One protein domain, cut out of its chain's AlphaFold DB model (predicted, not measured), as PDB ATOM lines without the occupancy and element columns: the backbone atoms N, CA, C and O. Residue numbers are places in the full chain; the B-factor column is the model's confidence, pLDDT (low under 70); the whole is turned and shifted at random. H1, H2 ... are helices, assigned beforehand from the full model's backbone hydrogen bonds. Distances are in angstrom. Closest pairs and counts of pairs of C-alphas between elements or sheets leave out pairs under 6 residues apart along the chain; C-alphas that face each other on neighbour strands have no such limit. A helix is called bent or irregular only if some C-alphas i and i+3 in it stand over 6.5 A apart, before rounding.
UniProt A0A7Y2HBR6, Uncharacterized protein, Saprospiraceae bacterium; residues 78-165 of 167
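AT A GLANCE: This is residues 78 to 165 of the 167 residues of an uncharacterized protein of Saprospiraceae bacterium (UniProt A0A7Y2HBR6). This is an open, hook-shaped string of helices with no packed core: H1 and H2, joined end to end, make one long arm, and beyond it the chain turns through H3 and a long unnamed stretch, residues 131 to 143, to H4, with the short H5 near its end. No helix touches another. The printed part has 88 residues, with five named helices in the order H1, H2, H3, H4, H5 and no named strand; the class is all helix. The whole is extended, with a radius of gyration of the C-alphas of 23.5 A, and elongated, spanning 72 by 44 by 30 A.

IN THESE COORDINATES: Find C-alpha 78 at (226.598, 141.663, 165.391); from there H1, residues 78 to 94, runs 24.8 A. Next comes H2, residues 96 to 114, the longest helix, 28.3 A from its first C-alpha at (221.267, 168.586, 162.577); it is neither bent nor irregular, but only just: C-alphas 96 and 99 are 6.3 A apart. Read on to H3, residues 121 to 130, then H4, residues 144 to 157, 20.2 A long. H5, residues 160 to 163, ends at C-alpha 163, (241.934, 206.025, 184.108).

HOW THE PARTS SIT: H1 and H2 meet only through their link, Asn 95. H2 and H3 are apart, and so are H3 and H4. H4 and H5 are close but not clearly touching; their closest C-alphas, of Ile 155 and Leu 163, are 7.8 A apart. In H1, H3 and H4 every O i to N i+4 pair is within hydrogen-bond range, in H2 13 of 15; H5 is too short for such a pair, and its 1 O i to N i+3 pair is not within range.

THE WHOLE: The two farthest C-alphas, of Ala 78 and Asp 165, are 72.9 A apart. The printed part has no cut, and the link from H3 to H4, 13 residues, is long. Residues 78 to 138 stand free. Look at the B-factor column for low confidence: the mean pLDDT of the printed part is 70.3, and 47 residues are under 70, among them 116 to 148.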
ATOM      1  N   ALA A  78     227.580 141.049 166.287       85.38
ATOM      2  CA  ALA A  78     226.598 141.663 165.391       85.38
ATOM      3  C   ALA A  78     225.699 142.672 166.127       85.38
ATOM      4  O   ALA A  78     225.433 143.752 165.606       85.38
ATOM      5  N   ALA A  79     225.278 142.353 167.355       89.56
ATOM      6  CA  ALA A  79     224.459 143.252 168.163       89.56
ATOM      7  C   ALA A  79     225.217 144.534 168.545       89.56
ATOM      8  O   ALA A  79     224.645 145.619 168.476       89.56
ATOM      9  N   SER A  80     226.509 144.430 168.880       91.31
ATOM     10  CA  SER A  80     227.348 145.595 169.188       91.31
ATOM     11  C   SER A  80     227.498 146.538 167.995       91.31
ATOM     12  O   SER A  80     227.420 147.752 168.166       91.31
ATOM     13  N   ILE A  81     227.660 145.994 166.784       91.56
ATOM     14  CA  ILE A  81     227.781 146.801 165.561       91.56
ATOM     15  C   ILE A  81     226.470 147.540 165.271       91.56
ATOM     16  O   ILE A  81     226.492 148.738 164.992       91.56
ATOM     17  N   LEU A  82     225.327 146.857 165.389       93.56
ATOM     18  CA  LEU A  82     224.016 147.481 165.189       93.56
ATOM     19  C   LEU A  82     223.749 148.570 166.232       93.56
ATOM     20  O   LEU A  82     223.355 149.675 165.870       93.56
ATOM     21  N   MET A  83     224.030 148.297 167.509       92.88
ATOM     22  CA  MET A  83     223.868 149.276 168.586       92.88
ATOM     23  C   MET A  83     224.712 150.531 168.326       92.88
ATOM     24  O   MET A  83     224.194 151.643 168.401       92.88
ATOM     25  N   MET A  84     225.977 150.358 167.939       93.88
ATOM     26  CA  MET A  84     226.881 151.469 167.643       93.88
ATOM     27  C   MET A  84     226.397 152.304 166.449       93.88
ATOM     28  O   MET A  84     226.336 153.523 166.567       93.88
ATOM     29  N   MET A  85     225.954 151.668 165.357       93.25
ATOM     30  CA  MET A  85     225.382 152.371 164.197       93.25
ATOM     31  C   MET A  85     224.101 153.149 164.536       93.25
ATOM     32  O   MET A  85     223.920 154.277 164.073       93.25
ATOM     33  N   THR A  86     223.210 152.576 165.353       91.38
ATOM     34  CA  THR A  86     221.970 153.265 165.750       91.38
ATOM     35  C   THR A  86     222.224 154.458 166.668       91.38
ATOM     36  O   THR A  86     221.575 155.489 166.509       91.38
ATOM     37  N   LEU A  87     223.199 154.358 167.578       92.31
ATOM     38  CA  LEU A  87     223.579 155.457 168.467       92.31
ATOM     39  C   LEU A  87     224.222 156.608 167.694       92.31
ATOM     40  O   LEU A  87     223.886 157.763 167.944       92.31
ATOM     41  N   THR A  88     225.097 156.305 166.728       89.25
ATOM     42  CA  THR A  88     225.707 157.339 165.883       89.25
ATOM     43  C   THR A  88     224.666 158.059 165.036       89.25
ATOM     44  O   THR A  88     224.695 159.282 164.958       89.25
ATOM     45  N   TRP A  89     223.711 157.331 164.451       90.25
ATOM     46  CA  TRP A  89     222.633 157.944 163.672       90.25
ATOM     47  C   TRP A  89     221.718 158.819 164.543       90.25
ATOM     48  O   TRP A  89     221.416 159.949 164.172       90.25
ATOM     49  N   PHE A  90     221.340 158.341 165.734       90.06
ATOM     50  CA  PHE A  90     220.506 159.095 166.675       90.06
ATOM     51  C   PHE A  90     221.186 160.377 167.179       90.06
ATOM     52  O   PHE A  90     220.534 161.413 167.295       90.06
ATOM     53  N   TRP A  91     222.492 160.321 167.457       86.25
ATOM     54  CA  TRP A  91     223.261 161.484 167.905       86.25
ATOM     55  C   TRP A  91     223.412 162.534 166.798       86.25
ATOM     56  O   TRP A  91     223.217 163.719 167.051       86.25
ATOM     57  N   VAL A  92     223.676 162.105 165.558       83.44
ATOM     58  CA  VAL A  92     223.761 163.007 164.396       83.44
ATOM     59  C   VAL A  92     222.408 163.656 164.090       83.44
ATOM     60  O   VAL A  92     222.363 164.867 163.899       83.44
ATOM     61  N   ASN A  93     221.312 162.894 164.123       81.56
ATOM     62  CA  ASN A  93     219.961 163.409 163.867       81.56
ATOM     63  C   ASN A  93     219.493 164.427 164.930       81.56
ATOM     64  O   ASN A  93     218.708 165.319 164.634       81.56
ATOM     65  N   GLN A  94     219.972 164.330 166.176       75.81
ATOM     66  CA  GLN A  94     219.713 165.378 167.175       75.81
ATOM     67  C   GLN A  94     220.552 166.642 166.960       75.81
ATOM     68  O   GLN A  94     220.160 167.712 167.417       75.81
ATOM     69  N   ASN A  95     221.682 166.534 166.262       67.38
ATOM     70  CA  ASN A  95     222.631 167.627 166.078       67.38
ATOM     71  C   ASN A  95     222.531 168.299 164.694       67.38
ATOM     72  O   ASN A  95     223.416 169.067 164.318       67.38
ATOM     73  N   GLU A  96     221.462 168.035 163.930       61.75
ATOM     74  CA  GLU A  96     221.267 168.586 162.577       61.75
ATOM     75  C   GLU A  96     221.267 170.123 162.571       61.75
ATOM     76  O   GLU A  96     221.751 170.744 161.630       61.75
ATOM     77  N   ASN A  97     220.844 170.762 163.661       60.00
ATOM     78  CA  ASN A  97     220.707 172.215 163.707       60.00
ATOM     79  C   ASN A  97     222.027 172.984 163.879       60.00
ATOM     80  O   ASN A  97     222.022 174.201 163.732       60.00
ATOM     81  N   THR A  98     223.164 172.354 164.188       58.28
ATOM     82  CA  THR A  98     224.405 173.129 164.410       58.28
ATOM     83  C   THR A  98     225.216 173.323 163.132       58.28
ATOM     84  O   THR A  98     225.853 174.357 162.970       58.28
ATOM     85  N   PHE A  99     225.190 172.360 162.206       57.81
ATOM     86  CA  PHE A  99     226.056 172.377 161.019       57.81
ATOM     87  C   PHE A  99     225.474 173.201 159.860       57.81
ATOM     88  O   PHE A  99     226.203 173.959 159.225       57.81
ATOM     89  N   TYR A 100     224.162 173.106 159.610       60.97
ATOM     90  CA  TYR A 100     223.504 173.902 158.562       60.97
ATOM     91  C   TYR A 100     223.476 175.396 158.903       60.97
ATOM     92  O   TYR A 100     223.692 176.224 158.024       60.97
ATOM     93  N   ASN A 101     223.294 175.733 160.186       60.53
ATOM     94  CA  ASN A 101     223.323 177.119 160.651       60.53
ATOM     95  C   ASN A 101     224.719 177.741 160.526       60.53
ATOM     96  O   ASN A 101     224.827 178.902 160.161       60.53
ATOM     97  N   GLN A 102     225.793 176.980 160.759       61.34
ATOM     98  CA  GLN A 102     227.158 177.496 160.604       61.34
ATOM     99  C   GLN A 102     227.518 177.765 159.141       61.34
ATOM    100  O   GLN A 102     228.055 178.824 158.844       61.34
ATOM    101  N   LEU A 103     227.173 176.853 158.225       67.38
ATOM    102  CA  LEU A 103     227.413 177.041 156.788       67.38
ATOM    103  C   LEU A 103     226.639 178.245 156.233       67.38
ATOM    104  O   LEU A 103     227.211 179.051 155.504       67.38
ATOM    105  N   ALA A 104     225.367 178.388 156.621       72.75
ATOM    106  CA  ALA A 104     224.538 179.518 156.213       72.75
ATOM    107  C   ALA A 104     225.038 180.844 156.807       72.75
ATOM    108  O   ALA A 104     225.054 181.854 156.114       72.75
ATOM    109  N   LEU A 105     225.486 180.849 158.069       72.12
ATOM    110  CA  LEU A 105     226.069 182.043 158.683       72.12
ATOM    111  C   LEU A 105     227.370 182.450 157.997       72.12
ATOM    112  O   LEU A 105     227.551 183.632 157.738       72.12
ATOM    113  N   THR A 106     228.254 181.506 157.663       77.31
ATOM    114  CA  THR A 106     229.491 181.815 156.931       77.31
ATOM    115  C   THR A 106     229.199 182.457 155.576       77.31
ATOM    116  O   THR A 106     229.778 183.490 155.270       77.31
ATOM    117  N   GLU A 107     228.251 181.915 154.810       80.19
ATOM    118  CA  GLU A 107     227.854 182.479 153.511       80.19
ATOM    119  C   GLU A 107     227.265 183.896 153.644       80.19
ATOM    120  O   GLU A 107     227.543 184.778 152.832       80.19
ATOM    121  N   VAL A 108     226.496 184.138 154.707       78.06
ATOM    122  CA  VAL A 108     225.945 185.459 155.031       78.06
ATOM    123  C   VAL A 108     227.046 186.442 155.450       78.06
ATOM    124  O   VAL A 108     227.043 187.584 154.995       78.06
ATOM    125  N   TYR A 109     228.011 186.017 156.270       75.94
ATOM    126  CA  TYR A 109     229.167 186.839 156.653       75.94
ATOM    127  C   TYR A 109     230.027 187.213 155.446       75.94
ATOM    128  O   TYR A 109     230.400 188.377 155.304       75.94
ATOM    129  N   ASP A 110     230.298 186.252 154.565       84.81
ATOM    130  CA  ASP A 110     231.069 186.482 153.344       84.81
ATOM    131  C   ASP A 110     230.371 187.508 152.436       84.81
ATOM    132  O   ASP A 110     231.021 188.425 151.934       84.81
ATOM    133  N   TYR A 111     229.039 187.429 152.304       82.50
ATOM    134  CA  TYR A 111     228.242 188.426 151.580       82.50
ATOM    135  C   TYR A 111     228.388 189.835 152.176       82.50
ATOM    136  O   TYR A 111     228.608 190.795 151.440       82.50
ATOM    137  N   TYR A 112     228.310 189.984 153.502       76.94
ATOM    138  CA  TYR A 112     228.461 191.296 154.143       76.94
ATOM    139  C   TYR A 112     229.863 191.889 153.977       76.94
ATOM    140  O   TYR A 112     229.987 193.094 153.774       76.94
ATOM    141  N   ILE A 113     230.905 191.057 154.022       80.25
ATOM    142  CA  ILE A 113     232.292 191.492 153.810       80.25
ATOM    143  C   ILE A 113     232.506 191.916 152.350       80.25
ATOM    144  O   ILE A 113     233.128 192.941 152.084       80.25
ATOM    145  N   GLU A 114     231.971 191.166 151.386       82.81
ATOM    146  CA  GLU A 114     232.111 191.500 149.963       82.81
ATOM    147  C   GLU A 114     231.303 192.752 149.575       82.81
ATOM    148  O   GLU A 114     231.701 193.528 148.698       82.81
ATOM    149  N   ASN A 115     230.186 192.991 150.262       80.62
ATOM    150  CA  ASN A 115     229.296 194.122 150.037       80.62
ATOM    151  C   ASN A 115     229.455 195.257 151.061       80.62
ATOM    152  O   ASN A 115     228.581 196.120 151.122       80.62
ATOM    153  N   GLU A 116     230.577 195.319 151.785       68.44
ATOM    154  CA  GLU A 116     230.865 196.321 152.831       68.44
ATOM    155  C   GLU A 116     230.590 197.762 152.358       68.44
ATOM    156  O   GLU A 116     230.000 198.563 153.070       68.44
ATOM    157  N   SER A 117     230.897 198.067 151.092       68.50
ATOM    158  CA  SER A 117     230.652 199.390 150.486       68.50
ATOM    159  C   SER A 117     229.178 199.808 150.340       68.50
ATOM    160  O   SER A 117     228.913 200.964 150.009       68.50
ATOM    161  N   LEU A 118     228.222 198.889 150.522       66.25
ATOM    162  CA  LEU A 118     226.781 199.164 150.455       66.25
ATOM    163  C   LEU A 118     226.176 199.513 151.820       66.25
ATOM    164  O   LEU A 118     225.057 200.025 151.856       66.25
ATOM    165  N   PHE A 119     226.888 199.240 152.915       62.31
ATOM    166  CA  PHE A 119     226.414 199.486 154.272       62.31
ATOM    167  C   PHE A 119     227.189 200.654 154.875       62.31
ATOM    168  O   PHE A 119     228.378 200.550 155.155       62.31
ATOM    169  N   ASP A 120     226.507 201.785 155.058       69.56
ATOM    170  CA  ASP A 120     227.081 202.918 155.778       69.56
ATOM    171  C   ASP A 120     227.185 202.557 157.266       69.56
ATOM    172  O   ASP A 120     226.266 201.944 157.822       69.56
ATOM    173  N   GLN A 121     228.295 202.904 157.917       63.31
ATOM    174  CA  GLN A 121     228.561 202.519 159.312       63.31
ATOM    175  C   GLN A 121     227.454 203.021 160.255       63.31
ATOM    176  O   GLN A 121     227.088 202.338 161.212       63.31
ATOM    177  N   ASP A 122     226.851 204.157 159.909       63.75
ATOM    178  CA  ASP A 122     225.719 204.755 160.611       63.75
ATOM    179  C   ASP A 122     224.441 203.894 160.522       63.75
ATOM    180  O   ASP A 122     223.718 203.767 161.509       63.75
ATOM    181  N   LEU A 123     224.190 203.224 159.389       67.31
ATOM    182  CA  LEU A 123     223.037 202.330 159.199       67.31
ATOM    183  C   LEU A 123     223.189 201.028 160.003       67.31
ATOM    184  O   LEU A 123     222.214 200.498 160.532       67.31
ATOM    185  N   LEU A 124     224.416 200.506 160.096       65.44
ATOM    186  CA  LEU A 124     224.741 199.328 160.911       65.44
ATOM    187  C   LEU A 124     224.545 199.608 162.403       65.44
ATOM    188  O   LEU A 124     224.021 198.765 163.129       65.44
ATOM    189  N   ILE A 125     224.934 200.804 162.841       67.38
ATOM    190  CA  ILE A 125     224.711 201.277 164.204       67.38
ATOM    191  C   ILE A 125     223.204 201.428 164.470       67.38
ATOM    192  O   ILE A 125     222.716 200.917 165.474       67.38
ATOM    193  N   GLU A 126     222.440 202.032 163.558       69.50
ATOM    194  CA  GLU A 126     220.986 202.192 163.706       69.50
ATOM    195  C   GLU A 126     220.234 200.847 163.774       69.50
ATOM    196  O   GLU A 126     219.412 200.652 164.668       69.50
ATOM    197  N   LEU A 127     220.595 199.869 162.931       68.31
ATOM    198  CA  LEU A 127     220.040 198.507 162.986       68.31
ATOM    199  C   LEU A 127     220.429 197.749 164.265       68.31
ATOM    200  O   LEU A 127     219.651 196.927 164.746       68.31
ATOM    201  N   SER A 128     221.607 198.026 164.840       63.66
ATOM    202  CA  SER A 128     222.023 197.432 166.120       63.66
ATOM    203  C   SER A 128     221.212 197.950 167.311       63.66
ATOM    204  O   SER A 128     221.065 197.241 168.303       63.66
ATOM    205  N   PHE A 129     220.642 199.154 167.197       58.28
ATOM    206  CA  PHE A 129     219.772 199.734 168.217       58.28
ATOM    207  C   PHE A 129     218.300 199.312 168.087       58.28
ATOM    208  O   PHE A 129     217.582 199.331 169.091       58.28
ATOM    209  N   GLU A 130     217.841 198.901 166.899       52.91
ATOM    210  CA  GLU A 130     216.425 198.582 166.648       52.91
ATOM    211  C   GLU A 130     215.966 197.235 167.257       52.91
ATOM    212  O   GLU A 130     214.776 197.062 167.510       52.91
ATOM    213  N   ASP A 131     216.885 196.323 167.613       46.06
ATOM    214  CA  ASP A 131     216.559 195.044 168.283       46.06
ATOM    215  C   ASP A 131     216.695 195.076 169.828       46.06
ATOM    216  O   ASP A 131     216.421 194.086 170.512       46.06
ATOM    217  N   THR A 132     217.048 196.223 170.423       47.94
ATOM    218  CA  THR A 132     217.276 196.349 171.882       47.94
ATOM    219  C   THR A 132     216.004 196.478 172.736       47.94
ATOM    220  O   THR A 132     216.092 196.763 173.928       47.94
ATOM    221  N   GLU A 133     214.807 196.256 172.183       50.06
ATOM    222  CA  GLU A 133     213.555 196.302 172.963       50.06
ATOM    223  C   GLU A 133     213.170 194.973 173.639       50.06
ATOM    224  O   GLU A 133     212.136 194.913 174.311       50.06
ATOM    225  N   LYS A 134     213.974 193.901 173.523       48.09
ATOM    226  CA  LYS A 134     213.616 192.607 174.134       48.09
ATOM    227  C   LYS A 134     214.540 192.009 175.179       48.09
ATOM    228  O   LYS A 134     214.059 191.149 175.905       48.09
ATOM    229  N   ASP A 135     215.756 192.510 175.339       43.59
ATOM    230  CA  ASP A 135     216.645 192.122 176.437       43.59
ATOM    231  C   ASP A 135     217.371 193.369 176.956       43.59
ATOM    232  O   ASP A 135     218.586 193.516 176.845       43.59
ATOM    233  N   ALA A 136     216.602 194.315 177.506       49.72
ATOM    234  CA  ALA A 136     217.184 195.357 178.338       49.72
ATOM    235  C   ALA A 136     217.842 194.671 179.544       49.72
ATOM    236  O   ALA A 136     217.161 194.065 180.372       49.72
ATOM    237  N   PHE A 137     219.171 194.718 179.591       49.22
ATOM    238  CA  PHE A 137     219.984 194.238 180.701       49.22
ATOM    239  C   PHE A 137     219.518 194.945 181.986       49.22
ATOM    240  O   PHE A 137     219.726 196.148 182.151       49.22
ATOM    241  N   ASP A 138     218.798 194.213 182.842       52.69
ATOM    242  CA  ASP A 138     218.127 194.730 184.040       52.69
ATOM    243  C   ASP A 138     219.158 195.015 185.141       52.69
ATOM    244  O   ASP A 138     219.397 194.204 186.037       52.69
ATOM    245  N   LEU A 139     219.808 196.176 185.028       51.19
ATOM    246  CA  LEU A 139     220.796 196.691 185.983       51.19
ATOM    247  C   LEU A 139     220.236 196.842 187.403       51.19
ATOM    248  O   LEU A 139     221.009 196.815 188.354       51.19
ATOM    249  N   ASP A 140     218.914 196.954 187.562       54.34
ATOM    250  CA  ASP A 140     218.267 197.135 188.865       54.34
ATOM    251  C   ASP A 140     218.212 195.837 189.699       54.34
ATOM    252  O   ASP A 140     217.890 195.879 190.888       54.34
ATOM    253  N   ASN A 141     218.518 194.679 189.095       51.06
ATOM    254  CA  ASN A 141     218.440 193.357 189.731       51.06
ATOM    255  C   ASN A 141     219.803 192.697 189.996       51.06
ATOM    256  O   ASN A 141     219.835 191.568 190.493       51.06
ATOM    257  N   LEU A 142     220.918 193.361 189.674       56.81
ATOM    258  CA  LEU A 142     222.226 192.897 190.134       56.81
ATOM    259  C   LEU A 142     222.343 193.161 191.637       56.81
ATOM    260  O   LEU A 142     222.059 194.262 192.109       56.81
ATOM    261  N   ALA A 143     222.763 192.150 192.399       61.72
ATOM    262  CA  ALA A 143     223.176 192.383 193.774       61.72
ATOM    263  C   ALA A 143     224.381 193.336 193.762       61.72
ATOM    264  O   ALA A 143     225.238 193.212 192.889       61.72
ATOM    265  N   ASP A 144     224.471 194.254 194.731       61.59
ATOM    266  CA  ASP A 144     225.580 195.224 194.823       61.59
ATOM    267  C   ASP A 144     226.968 194.544 194.708       61.59
ATOM    268  O   ASP A 144     227.897 195.098 194.134       61.59
ATOM    269  N   GLU A 145     227.076 193.294 195.174       59.47
ATOM    270  CA  GLU A 145     228.275 192.448 195.104       59.47
ATOM    271  C   GLU A 145     228.695 192.071 193.668       59.47
ATOM    272  O   GLU A 145     229.887 191.996 193.373       59.47
ATOM    273  N   ASP A 146     227.741 191.881 192.753       63.62
ATOM    274  CA  ASP A 146     228.019 191.566 191.345       63.62
ATOM    275  C   ASP A 146     228.426 192.829 190.561       63.62
ATOM    276  O   ASP A 146     229.223 192.768 189.622       63.62
ATOM    277  N   LEU A 147     227.901 193.987 190.973       67.19
ATOM    278  CA  LEU A 147     228.225 195.305 190.419       67.19
ATOM    279  C   LEU A 147     229.659 195.724 190.773       67.19
ATOM    280  O   LEU A 147     230.391 196.229 189.916       67.19
ATOM    281  N   ASP A 148     230.084 195.453 192.006       68.19
ATOM    282  CA  ASP A 148     231.459 195.683 192.455       68.19
ATOM    283  C   ASP A 148     232.457 194.801 191.685       68.19
ATOM    284  O   ASP A 148     233.496 195.282 191.231       68.19
ATOM    285  N   LEU A 149     232.117 193.529 191.446       70.25
ATOM    286  CA  LEU A 149     232.976 192.620 190.681       70.25
ATOM    287  C   LEU A 149     233.147 193.081 189.224       70.25
ATOM    288  O   LEU A 149     234.252 193.066 188.682       70.25
ATOM    289  N   PHE A 150     232.052 193.522 188.599       71.44
ATOM    290  CA  PHE A 150     232.062 193.961 187.205       71.44
ATOM    291  C   PHE A 150     232.793 195.295 187.028       71.44
ATOM    292  O   PHE A 150     233.510 195.491 186.049       71.44
ATOM    293  N   THR A 151     232.640 196.215 187.984       76.62
ATOM    294  CA  THR A 151     233.362 197.494 187.967       76.62
ATOM    295  C   THR A 151     234.856 197.305 188.204       76.62
ATOM    296  O   THR A 151     235.646 197.955 187.520       76.62
ATOM    297  N   GLU A 152     235.270 196.386 189.080       74.12
ATOM    298  CA  GLU A 152     236.688 196.027 189.219       74.12
ATOM    299  C   GLU A 152     237.256 195.391 187.944       74.12
ATOM    300  O   GLU A 152     238.392 195.689 187.569       74.12
ATOM    301  N   GLU A 153     236.494 194.540 187.254       74.12
ATOM    302  CA  GLU A 153     236.934 193.922 185.998       74.12
ATOM    303  C   GLU A 153     237.096 194.968 184.882       74.12
ATOM    304  O   GLU A 153     238.143 195.014 184.236       74.12
ATOM    305  N   LEU A 154     236.139 195.893 184.753       76.00
ATOM    306  CA  LEU A 154     236.218 197.023 183.820       76.00
ATOM    307  C   LEU A 154     237.405 197.946 184.124       76.00
ATOM    308  O   LEU A 154     238.151 198.306 183.220       76.00
ATOM    309  N   ILE A 155     237.616 198.306 185.393       75.94
ATOM    310  CA  ILE A 155     238.727 199.176 185.807       75.94
ATOM    311  C   ILE A 155     240.083 198.510 185.541       75.94
ATOM    312  O   ILE A 155     241.029 199.195 185.161       75.94
ATOM    313  N   ASN A 156     240.185 197.190 185.713       71.81
ATOM    314  CA  ASN A 156     241.415 196.446 185.433       71.81
ATOM    315  C   ASN A 156     241.691 196.275 183.931       71.81
ATOM    316  O   ASN A 156     242.845 196.072 183.549       71.81
ATOM    317  N   GLU A 157     240.658 196.329 183.087       71.38
ATOM    318  CA  GLU A 157     240.798 196.264 181.630       71.38
ATOM    319  C   GLU A 157     241.134 197.635 181.012       71.38
ATOM    320  O   GLU A 157     241.734 197.703 179.937       71.38
ATOM    321  N   MET A 158     240.827 198.731 181.717       69.75
ATOM    322  CA  MET A 158     241.220 200.082 181.319       69.75
ATOM    323  C   MET A 158     242.722 200.316 181.501       69.75
ATOM    324  O   MET A 158     243.323 199.961 182.515       69.75
ATOM    325  N   THR A 159     243.351 200.965 180.521       70.19
ATOM    326  CA  THR A 159     244.774 201.312 180.631       70.19
ATOM    327  C   THR A 159     244.990 202.470 181.614       70.19
ATOM    328  O   THR A 159     244.155 203.367 181.723       70.19
ATOM    329  N   ASP A 160     246.148 202.515 182.294       73.31
ATOM    330  CA  ASP A 160     246.506 203.579 183.262       73.31
ATOM    331  C   ASP A 160     246.314 205.007 182.706       73.31
ATOM    332  O   ASP A 160     246.121 205.969 183.450       73.31
ATOM    333  N   GLN A 161     246.394 205.148 181.382       67.44
ATOM    334  CA  GLN A 161     246.254 206.408 180.665       67.44
ATOM    335  C   GLN A 161     244.783 206.830 180.495       67.44
ATOM    336  O   GLN A 161     244.498 208.021 180.541       67.44
ATOM    337  N   GLU A 162     243.858 205.877 180.368       67.44
ATOM    338  CA  GLU A 162     242.409 206.115 180.280       67.44
ATOM    339  C   GLU A 162     241.787 206.365 181.662       67.44
ATOM    340  O   GLU A 162     240.843 207.143 181.788       67.44
ATOM    341  N   LEU A 163     242.354 205.776 182.722       68.06
ATOM    342  CA  LEU A 163     241.934 206.025 184.108       68.06
ATOM    343  C   LEU A 163     242.259 207.452 184.590       68.06
ATOM    344  O   LEU A 163     241.553 207.989 185.443       68.06
ATOM    345  N   LEU A 164     243.304 208.082 184.041       68.50
ATOM    346  CA  LEU A 164     243.697 209.458 184.373       68.50
ATOM    347  C   LEU A 164     242.785 210.529 183.759       68.50
ATOM    348  O   LEU A 164     242.719 211.624 184.307       68.50
ATOM    349  N   ASP A 165     242.092 210.226 182.660       73.12
ATOM    350  CA  ASP A 165     241.191 211.173 181.986       73.12
ATOM    351  C   ASP A 165     239.787 211.225 182.627       73.12
ATOM    352  O   ASP A 165     238.992 212.112 182.310       73.12
TER     353      ASP A 165